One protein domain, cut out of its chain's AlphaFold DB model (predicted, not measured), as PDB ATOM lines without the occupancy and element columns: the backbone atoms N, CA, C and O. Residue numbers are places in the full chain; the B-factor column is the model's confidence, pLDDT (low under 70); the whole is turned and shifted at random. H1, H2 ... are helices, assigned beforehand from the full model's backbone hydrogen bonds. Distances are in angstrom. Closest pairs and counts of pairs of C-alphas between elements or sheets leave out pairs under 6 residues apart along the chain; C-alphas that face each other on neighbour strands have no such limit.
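This is residues 13 to 89 of the 105 residues of an uncharacterized protein of Allokutzneria albata (UniProt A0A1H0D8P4). A small hairpin of two short helices, H1 and H2, forms a head, and an outstretched link leads from it to two long helices, H3 and H4, which form a narrow, loose V that closes at their turn. H4 folds back beside H3, and the helices of the V come near each other only close to that turn. The printed part has 77 residues, with four named helices in the order H1, H2, H3, H4 and no named strand; the class is all helix. It is extended, a rod spanning 57 by 26 by 18 A, with a radius of gyration of the C-alphas of 18.6 A.

H1, residues 13 to 20, and H2, residues 22 to 29, form a helical hairpin. They touch, the closest C-alphas being those of Ala 18 and Ala 25, 5.3 A apart. They run opposite ways at a tilt of 35.4 degrees, only just steep. H3, residues 39 to 60, is apart from H1 and H2. H4, residues 65 to 89, is close to H3 but not clearly touching; their closest C-alphas, those of Ala 58 and Leu 66, are 6.5 A apart. H3 and H4 run opposite ways at a shallow tilt of 12 degrees. H4 is apart from H1 and H2. In H1, H2 and H3 every O i to N i+4 pair is within hydrogen-bond range; in H4, 20 of 21 are.

H1 begins at C-alpha 13, (196.114, 196.060, 74.942). H3 measures 31.4 A from C-alpha 39 to C-alpha 60, at (185.910, 158.312, 100.475). H4 measures 37.5 A and ends at C-alpha 89, (190.103, 199.723, 101.012).

The C-alphas farthest apart, those of Glu 30 and Ser 63, are 57.4 A apart. The printed part has no cut and no long link. Confidence is under 70 at residues 33 to 44, 58 to 67, 70 and 81 to 89.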
ATOM      1  N   ILE A  13     195.447 196.914  73.950       85.44
ATOM      2  CA  ILE A  13     196.114 196.060  74.942       85.44
ATOM      3  C   ILE A  13     196.512 196.882  76.168       85.44
ATOM      4  O   ILE A  13     196.227 196.485  77.293       85.44
ATOM      5  N   GLU A  14     197.118 198.051  75.969       85.94
ATOM      6  CA  GLU A  14     197.526 198.947  77.052       85.94
ATOM      7  C   GLU A  14     196.320 199.419  77.874       85.94
ATOM      8  O   GLU A  14     196.374 199.452  79.105       85.94
ATOM      9  N   ARG A  15     195.189 199.702  77.215       86.50
ATOM     10  CA  ARG A  15     193.941 200.080  77.885       86.50
ATOM     11  C   ARG A  15     193.361 198.943  78.725       86.50
ATOM     12  O   ARG A  15     192.879 199.218  79.824       86.50
ATOM     13  N   HIS A  16     193.387 197.706  78.231       83.56
ATOM     14  CA  HIS A  16     192.961 196.536  79.007       83.56
ATOM     15  C   HIS A  16     193.907 196.268  80.179       83.56
ATOM     16  O   HIS A  16     193.465 196.107  81.314       83.56
ATOM     17  N   LEU A  17     195.214 196.323  79.937       81.56
ATOM     18  CA  LEU A  17     196.235 196.065  80.944       81.56
ATOM     19  C   LEU A  17     196.215 197.105  82.075       81.56
ATOM     20  O   LEU A  17     196.367 196.759  83.243       81.56
ATOM     21  N   ALA A  18     195.967 198.376  81.746       82.69
ATOM     22  CA  ALA A  18     195.794 199.442  82.729       82.69
ATOM     23  C   ALA A  18     194.528 199.274  83.592       82.69
ATOM     24  O   ALA A  18     194.487 199.798  84.707       82.69
ATOM     25  N   GLN A  19     193.508 198.565  83.093       81.94
ATOM     26  CA  GLN A  19     192.303 198.224  83.858       81.94
ATOM     27  C   GLN A  19     192.515 197.001  84.756       81.94
ATOM     28  O   GLN A  19     192.053 197.015  85.895       81.94
ATOM     29  N   GLU A  20     193.217 195.972  84.274       78.00
ATOM     30  CA  GLU A  20     193.499 194.758  85.051       78.00
ATOM     31  C   GLU A  20     194.539 194.986  86.155       78.00
ATOM     32  O   GLU A  20     194.321 194.585  87.299       78.00
ATOM     33  N   ASP A  21     195.658 195.651  85.843       75.50
ATOM     34  CA  ASP A  21     196.725 195.934  86.805       75.50
ATOM     35  C   ASP A  21     197.347 197.329  86.560       75.50
ATOM     36  O   ASP A  21     198.371 197.481  85.880       75.50
ATOM     37  N   PRO A  22     196.773 198.392  87.160       78.69
ATOM     38  CA  PRO A  22     197.262 199.759  86.982       78.69
ATOM     39  C   PRO A  22     198.666 199.981  87.561       78.69
ATOM     40  O   PRO A  22     199.339 200.946  87.189       78.69
ATOM     41  N   ARG A  23     199.125 199.127  88.490       76.38
ATOM     42  CA  ARG A  23     200.491 199.206  89.028       76.38
ATOM     43  C   ARG A  23     201.489 198.595  88.058       76.38
ATOM     44  O   ARG A  23     202.565 199.164  87.883       76.38
ATOM     45  N   PHE A  24     201.130 197.486  87.419       76.81
ATOM     46  CA  PHE A  24     201.936 196.886  86.362       76.81
ATOM     47  C   PHE A  24     202.085 197.822  85.161       76.81
ATOM     48  O   PHE A  24     203.211 198.050  84.729       76.81
ATOM     49  N   ALA A  25     200.993 198.433  84.690       82.75
ATOM     50  CA  ALA A  25     201.025 199.360  83.556       82.75
ATOM     51  C   ALA A  25     201.969 200.556  83.789       82.75
ATOM     52  O   ALA A  25     202.754 200.907  82.910       82.75
ATOM     53  N   ARG A  26     201.971 201.141  84.999       79.25
ATOM     54  CA  ARG A  26     202.926 202.211  85.360       79.25
ATOM     55  C   ARG A  26     204.372 201.725  85.366       79.25
ATOM     56  O   ARG A  26     205.228 202.359  84.767       79.25
ATOM     57  N   ALA A  27     204.630 200.583  86.001       78.81
ATOM     58  CA  ALA A  27     205.974 200.020  86.093       78.81
ATOM     59  C   ALA A  27     206.530 199.613  84.711       78.81
ATOM     60  O   ALA A  27     207.725 199.749  84.448       78.81
ATOM     61  N   LEU A  28     205.656 199.147  83.812       80.94
ATOM     62  CA  LEU A  28     205.980 198.853  82.418       80.94
ATOM     63  C   LEU A  28     206.357 200.130  81.648       80.94
ATOM     64  O   LEU A  28     207.378 200.133  80.964       80.94
ATOM     65  N   GLY A  29     205.598 201.221  81.814       80.75
ATOM     66  CA  GLY A  29     205.911 202.528  81.219       80.75
ATOM     67  C   GLY A  29     207.207 203.163  81.744       80.75
ATOM     68  O   GLY A  29     207.898 203.860  81.010       80.75
ATOM     69  N   GLU A  30     207.586 202.869  82.989       84.00
ATOM     70  CA  GLU A  30     208.849 203.298  83.611       84.00
ATOM     71  C   GLU A  30     210.059 202.423  83.210       84.00
ATOM     72  O   GLU A  30     211.176 202.639  83.684       84.00
ATOM     73  N   GLY A  31     209.867 201.411  82.352       79.88
ATOM     74  CA  GLY A  31     210.934 200.511  81.896       79.88
ATOM     75  C   GLY A  31     211.380 199.478  82.938       79.88
ATOM     76  O   GLY A  31     212.387 198.795  82.745       79.88
ATOM     77  N   ARG A  32     210.639 199.327  84.042       75.00
ATOM     78  CA  ARG A  32     210.866 198.301  85.070       75.00
ATOM     79  C   ARG A  32     209.599 197.474  85.281       75.00
ATOM     80  O   ARG A  32     208.951 197.623  86.319       75.00
ATOM     81  N   PRO A  33     209.243 196.579  84.341       66.44
ATOM     82  CA  PRO A  33     208.058 195.742  84.479       66.44
ATOM     83  C   PRO A  33     208.152 194.917  85.764       66.44
ATOM     84  O   PRO A  33     208.962 193.999  85.901       66.44
ATOM     85  N   ARG A  34     207.323 195.267  86.744       63.84
ATOM     86  CA  ARG A  34     207.135 194.470  87.956       63.84
ATOM     87  C   ARG A  34     206.316 193.239  87.569       63.84
ATOM     88  O   ARG A  34     205.449 193.357  86.722       63.84
ATOM     89  N   ARG A  35     206.564 192.052  88.129       59.12
ATOM     90  CA  ARG A  35     205.729 190.877  87.802       59.12
ATOM     91  C   ARG A  35     204.245 191.221  88.052       59.12
ATOM     92  O   ARG A  35     203.958 191.661  89.170       59.12
ATOM     93  N   PRO A  36     203.339 191.044  87.064       61.94
ATOM     94  CA  PRO A  36     201.904 191.164  87.310       61.94
ATOM     95  C   PRO A  36     201.563 190.191  88.436       61.94
ATOM     96  O   PRO A  36     202.160 189.113  88.497       61.94
ATOM     97  N   ALA A  37     200.716 190.613  89.374       59.41
ATOM     98  CA  ALA A  37     200.496 189.946  90.658       59.41
ATOM     99  C   ALA A  37     200.051 188.470  90.504       59.41
ATOM    100  O   ALA A  37     198.873 188.134  90.584       59.41
ATOM    101  N   GLY A  38     201.017 187.569  90.308       53.06
ATOM    102  CA  GLY A  38     200.828 186.126  90.139       53.06
ATOM    103  C   GLY A  38     200.407 185.408  91.421       53.06
ATOM    104  O   GLY A  38     200.064 184.226  91.382       53.06
ATOM    105  N   ASP A  39     200.368 186.126  92.544       53.34
ATOM    106  CA  ASP A  39     199.962 185.597  93.845       53.34
ATOM    107  C   ASP A  39     198.476 185.221  93.878       53.34
ATOM    108  O   ASP A  39     198.090 184.289  94.583       53.34
ATOM    109  N   VAL A  40     197.635 185.873  93.064       56.81
ATOM    110  CA  VAL A  40     196.208 185.522  92.953       56.81
ATOM    111  C   VAL A  40     196.039 184.135  92.330       56.81
ATOM    112  O   VAL A  40     195.182 183.366  92.760       56.81
ATOM    113  N   CYS A  41     196.889 183.788  91.359       58.47
ATOM    114  CA  CYS A  41     196.825 182.509  90.659       58.47
ATOM    115  C   CYS A  41     197.322 181.365  91.552       58.47
ATOM    116  O   CYS A  41     196.638 180.357  91.692       58.47
ATOM    117  N   LEU A  42     198.448 181.548  92.251       62.28
ATOM    118  CA  LEU A  42     198.960 180.556  93.205       62.28
ATOM    119  C   LEU A  42     197.995 180.326  94.375       62.28
ATOM    120  O   LEU A  42     197.774 179.184  94.784       62.28
ATOM    121  N   TRP A  43     197.368 181.386  94.887       65.06
ATOM    122  CA  TRP A  43     196.370 181.255  95.944       65.06
ATOM    123  C   TRP A  43     195.090 180.564  95.449       65.06
ATOM    124  O   TRP A  43     194.576 179.665  96.110       65.06
ATOM    125  N   ALA A  44     194.602 180.903  94.254       68.38
ATOM    126  CA  ALA A  44     193.447 180.232  93.662       68.38
ATOM    127  C   ALA A  44     193.719 178.744  93.384       68.38
ATOM    128  O   ALA A  44     192.881 177.900  93.692       68.38
ATOM    129  N   VAL A  45     194.906 178.412  92.867       76.44
ATOM    130  CA  VAL A  45     195.326 177.031  92.590       76.44
ATOM    131  C   VAL A  45     195.468 176.230  93.881       76.44
ATOM    132  O   VAL A  45     194.996 175.099  93.947       76.44
ATOM    133  N   THR A  46     196.060 176.808  94.927       73.62
ATOM    134  CA  THR A  46     196.199 176.123  96.223       73.62
ATOM    135  C   THR A  46     194.850 175.894  96.896       73.62
ATOM    136  O   THR A  46     194.605 174.795  97.387       73.62
ATOM    137  N   VAL A  47     193.939 176.872  96.860       77.69
ATOM    138  CA  VAL A  47     192.568 176.712  97.370       77.69
ATOM    139  C   VAL A  47     191.798 175.661  96.570       77.69
ATOM    140  O   VAL A  47     191.126 174.816  97.160       77.69
ATOM    141  N   PHE A  48     191.917 175.672  95.241       80.00
ATOM    142  CA  PHE A  48     191.271 174.689  94.374       80.00
ATOM    143  C   PHE A  48     191.801 173.271  94.623       80.00
ATOM    144  O   PHE A  48     191.015 172.336  94.759       80.00
ATOM    145  N   ALA A  49     193.119 173.113  94.762       81.19
ATOM    146  CA  ALA A  49     193.745 171.835  95.086       81.19
ATOM    147  C   ALA A  49     193.302 171.316  96.464       81.19
ATOM    148  O   ALA A  49     192.944 170.145  96.588       81.19
ATOM    149  N   LEU A  50     193.247 172.182  97.485       84.44
ATOM    150  CA  LEU A  50     192.757 171.803  98.814       84.44
ATOM    151  C   LEU A  50     191.287 171.367  98.771       84.44
ATOM    152  O   LEU A  50     190.916 170.384  99.410       84.44
ATOM    153  N   ALA A  51     190.458 172.081  98.005       81.25
ATOM    154  CA  ALA A  51     189.053 171.745  97.824       81.25
ATOM    155  C   ALA A  51     188.884 170.389  97.124       81.25
ATOM    156  O   ALA A  51     188.085 169.569  97.572       81.25
ATOM    157  N   ALA A  52     189.665 170.121  96.076       82.69
ATOM    158  CA  ALA A  52     189.637 168.845  95.369       82.69
ATOM    159  C   ALA A  52     190.024 167.677  96.290       82.69
ATOM    160  O   ALA A  52     189.308 166.678  96.343       82.69
ATOM    161  N   VAL A  53     191.097 167.826  97.076       85.50
ATOM    162  CA  VAL A  53     191.511 166.816  98.065       85.50
ATOM    163  C   VAL A  53     190.415 166.602  99.107       85.50
ATOM    164  O   VAL A  53     190.041 165.463  99.362       85.50
ATOM    165  N   ALA A  54     189.835 167.673  99.655       76.38
ATOM    166  CA  ALA A  54     188.771 167.575 100.649       76.38
ATOM    167  C   ALA A  54     187.516 166.869 100.110       76.38
ATOM    168  O   ALA A  54     186.918 166.076 100.831       76.38
ATOM    169  N   ILE A  55     187.133 167.115  98.853       76.31
ATOM    170  CA  ILE A  55     186.001 166.439  98.201       76.31
ATOM    171  C   ILE A  55     186.300 164.952  98.033       76.31
ATOM    172  O   ILE A  55     185.476 164.126  98.413       76.31
ATOM    173  N   VAL A  56     187.481 164.603  97.520       79.00
ATOM    174  CA  VAL A  56     187.892 163.203  97.357       79.00
ATOM    175  C   VAL A  56     187.895 162.498  98.714       79.00
ATOM    176  O   VAL A  56     187.274 161.452  98.860       79.00
ATOM    177  N   THR A  57     188.486 163.100  99.747       70.56
ATOM    178  CA  THR A  57     188.487 162.540 101.105       70.56
ATOM    179  C   THR A  57     187.080 162.447 101.702       70.56
ATOM    180  O   THR A  57     186.771 161.449 102.339       70.56
ATOM    181  N   ALA A  58     186.202 163.430 101.481       64.44
ATOM    182  CA  ALA A  58     184.823 163.413 101.977       64.44
ATOM    183  C   ALA A  58     183.956 162.350 101.290       64.44
ATOM    184  O   ALA A  58     183.120 161.726 101.941       64.44
ATOM    185  N   VAL A  59     184.173 162.130  99.993       67.88
ATOM    186  CA  VAL A  59     183.526 161.064  99.221       67.88
ATOM    187  C   VAL A  59     184.033 159.696  99.679       67.88
ATOM    188  O   VAL A  59     183.223 158.799  99.888       67.88
ATOM    189  N   LEU A  60     185.342 159.546  99.918       65.31
ATOM    190  CA  LEU A  60     185.910 158.312 100.475       65.31
ATOM    191  C   LEU A  60     185.484 158.050 101.931       65.31
ATOM    192  O   LEU A  60     185.378 156.895 102.329       65.31
ATOM    193  N   ALA A  61     185.243 159.092 102.729       62.38
ATOM    194  CA  ALA A  61     184.935 158.982 104.159       62.38
ATOM    195  C   ALA A  61     183.432 159.008 104.495       62.38
ATOM    196  O   ALA A  61     183.088 158.982 105.673       62.38
ATOM    197  N   MET A  62     182.561 159.118 103.485       56.72
ATOM    198  CA  MET A  62     181.092 159.099 103.522       56.72
ATOM    199  C   MET A  62     180.456 158.864 104.908       56.72
ATOM    200  O   MET A  62     180.350 157.722 105.342       56.72
ATOM    201  N   SER A  63     179.997 159.941 105.574       63.19
ATOM    202  CA  SER A  63     178.710 160.054 106.309       63.19
ATOM    203  C   SER A  63     178.689 161.268 107.263       63.19
ATOM    204  O   SER A  63     179.215 161.233 108.368       63.19
ATOM    205  N   PHE A  64     178.030 162.352 106.841       60.38
ATOM    206  CA  PHE A  64     177.518 163.487 107.642       60.38
ATOM    207  C   PHE A  64     178.488 164.414 108.406       60.38
ATOM    208  O   PHE A  64     178.409 165.633 108.238       60.38
ATOM    209  N   SER A  65     179.403 163.902 109.228       60.28
ATOM    210  CA  SER A  65     180.199 164.730 110.155       60.28
ATOM    211  C   SER A  65     181.174 165.665 109.431       60.28
ATOM    212  O   SER A  65     181.354 166.820 109.815       60.28
ATOM    213  N   LEU A  66     181.751 165.193 108.325       58.91
ATOM    214  CA  LEU A  66     182.672 165.978 107.502       58.91
ATOM    215  C   LEU A  66     181.964 167.076 106.696       58.91
ATOM    216  O   LEU A  66     182.565 168.104 106.394       58.91
ATOM    217  N   LEU A  67     180.681 166.883 106.379       64.25
ATOM    218  CA  LEU A  67     179.875 167.833 105.608       64.25
ATOM    219  C   LEU A  67     179.590 169.092 106.441       64.25
ATOM    220  O   LEU A  67     179.780 170.213 105.969       64.25
ATOM    221  N   LEU A  68     179.244 168.901 107.719       71.62
ATOM    222  CA  LEU A  68     179.108 169.982 108.699       71.62
ATOM    223  C   LEU A  68     180.429 170.736 108.896       71.62
ATOM    224  O   LEU A  68     180.450 171.966 108.881       71.62
ATOM    225  N   PHE A  69     181.539 170.009 109.019       70.81
ATOM    226  CA  PHE A  69     182.854 170.617 109.208       70.81
ATOM    227  C   PHE A  69     183.313 171.419 107.978       70.81
ATOM    228  O   PHE A  69     183.783 172.551 108.107       70.81
ATOM    229  N   GLY A  70     183.098 170.885 106.771       68.94
ATOM    230  CA  GLY A  70     183.360 171.587 105.514       68.94
ATOM    231  C   GLY A  70     182.522 172.858 105.362       68.94
ATOM    232  O   GLY A  70     183.059 173.904 104.997       68.94
ATOM    233  N   ALA A  71     181.234 172.813 105.716       76.44
ATOM    234  CA  ALA A  71     180.359 173.985 105.677       76.44
ATOM    235  C   ALA A  71     180.835 175.100 106.625       76.44
ATOM    236  O   ALA A  71     180.864 176.273 106.240       76.44
ATOM    237  N   VAL A  72     181.278 174.741 107.836       82.38
ATOM    238  CA  VAL A  72     181.844 175.691 108.805       82.38
ATOM    239  C   VAL A  72     183.134 176.319 108.274       82.38
ATOM    240  O   VAL A  72     183.292 177.538 108.359       82.38
ATOM    241  N   LEU A  73     184.031 175.533 107.670       81.06
ATOM    242  CA  LEU A  73     185.283 176.047 107.102       81.06
ATOM    243  C   LEU A  73     185.055 176.968 105.899       81.06
ATOM    244  O   LEU A  73     185.687 178.022 105.814       81.06
ATOM    245  N   ILE A  74     184.127 176.627 105.002       78.56
ATOM    246  CA  ILE A  74     183.754 177.486 103.868       78.56
ATOM    247  C   ILE A  74     183.138 178.794 104.378       78.56
ATOM    248  O   ILE A  74     183.516 179.873 103.917       78.56
ATOM    249  N   GLY A  75     182.241 178.721 105.367       80.00
ATOM    250  CA  GLY A  75     181.641 179.893 106.003       80.00
ATOM    251  C   GLY A  75     182.682 180.794 106.669       80.00
ATOM    252  O   GLY A  75     182.700 182.004 106.431       80.00
ATOM    253  N   ALA A  76     183.605 180.207 107.433       80.50
ATOM    254  CA  ALA A  76     184.710 180.916 108.068       80.50
ATOM    255  C   ALA A  76     185.640 181.558 107.028       80.50
ATOM    256  O   ALA A  76     185.975 182.738 107.149       80.50
ATOM    257  N   GLY A  77     185.984 180.833 105.960       77.25
ATOM    258  CA  GLY A  77     186.757 181.345 104.830       77.25
ATOM    259  C   GLY A  77     186.061 182.508 104.118       77.25
ATOM    260  O   GLY A  77     186.701 183.511 103.812       77.25
ATOM    261  N   MET A  78     184.741 182.443 103.918       74.69
ATOM    262  CA  MET A  78     183.950 183.543 103.349       74.69
ATOM    263  C   MET A  78     183.890 184.767 104.267       74.69
ATOM    264  O   MET A  78     183.997 185.895 103.782       74.69
ATOM    265  N   LEU A  79     183.747 184.570 105.578       77.31
ATOM    266  CA  LEU A  79     183.774 185.642 106.579       77.31
ATOM    267  C   LEU A  79     185.145 186.319 106.639       77.31
ATOM    268  O   LEU A  79     185.232 187.548 106.629       77.31
ATOM    269  N   LEU A  80     186.215 185.526 106.633       74.31
ATOM    270  CA  LEU A  80     187.590 186.012 106.579       74.31
ATOM    271  C   LEU A  80     187.859 186.746 105.265       74.31
ATOM    272  O   LEU A  80     188.380 187.855 105.305       74.31
ATOM    273  N   ARG A  81     187.412 186.215 104.121       67.12
ATOM    274  CA  ARG A  81     187.487 186.872 102.807       67.12
ATOM    275  C   ARG A  81     186.739 188.204 102.793       67.12
ATOM    276  O   ARG A  81     187.306 189.197 102.347       67.12
ATOM    277  N   ARG A  82     185.510 188.270 103.319       66.56
ATOM    278  CA  ARG A  82     184.764 189.537 103.457       66.56
ATOM    279  C   ARG A  82     185.534 190.537 104.321       66.56
ATOM    280  O   ARG A  82     185.686 191.690 103.928       66.56
ATOM    281  N   ARG A  83     186.084 190.101 105.459       65.31
ATOM    282  CA  ARG A  83     186.914 190.964 106.316       65.31
ATOM    283  C   ARG A  83     188.213 191.409 105.637       65.31
ATOM    284  O   ARG A  83     188.629 192.547 105.834       65.31
ATOM    285  N   HIS A  84     188.832 190.557 104.825       60.94
ATOM    286  CA  HIS A  84     190.069 190.872 104.114       60.94
ATOM    287  C   HIS A  84     189.836 191.860 102.962       60.94
ATOM    288  O   HIS A  84     190.597 192.814 102.811       60.94
ATOM    289  N   ILE A  85     188.736 191.698 102.215       57.62
ATOM    290  CA  ILE A  85     188.308 192.636 101.165       57.62
ATOM    291  C   ILE A  85     188.030 194.025 101.765       57.62
ATOM    292  O   ILE A  85     188.469 195.031 101.210       57.62
ATOM    293  N   HIS A  86     187.396 194.104 102.941       53.38
ATOM    294  CA  HIS A  86     187.162 195.388 103.619       53.38
ATOM    295  C   HIS A  86     188.423 196.026 104.228       53.38
ATOM    296  O   HIS A  86     188.450 197.241 104.427       53.38
ATOM    297  N   ARG A  87     189.490 195.259 104.502       53.78
ATOM    298  CA  ARG A  87     190.779 195.823 104.950       53.78
ATOM    299  C   ARG A  87     191.596 196.436 103.811       53.78
ATOM    300  O   ARG A  87     192.321 197.395 104.057       53.78
ATOM    301  N   GLY A  88     191.438 195.952 102.578       51.28
ATOM    302  CA  GLY A  88     192.157 196.470 101.408       51.28
ATOM    303  C   GLY A  88     191.756 197.885 100.970       51.28
ATOM    304  O   GLY A  88     192.525 198.542 100.281       51.28
ATOM    305  N   GLN A  89     190.590 198.388 101.396       53.06
ATOM    306  CA  GLN A  89     190.103 199.723 101.012       53.06
ATOM    307  C   GLN A  89     190.567 200.861 101.937       53.06
ATOM    308  O   GLN A  89     190.370 202.027 101.612       53.06
TER     309      GLN A  89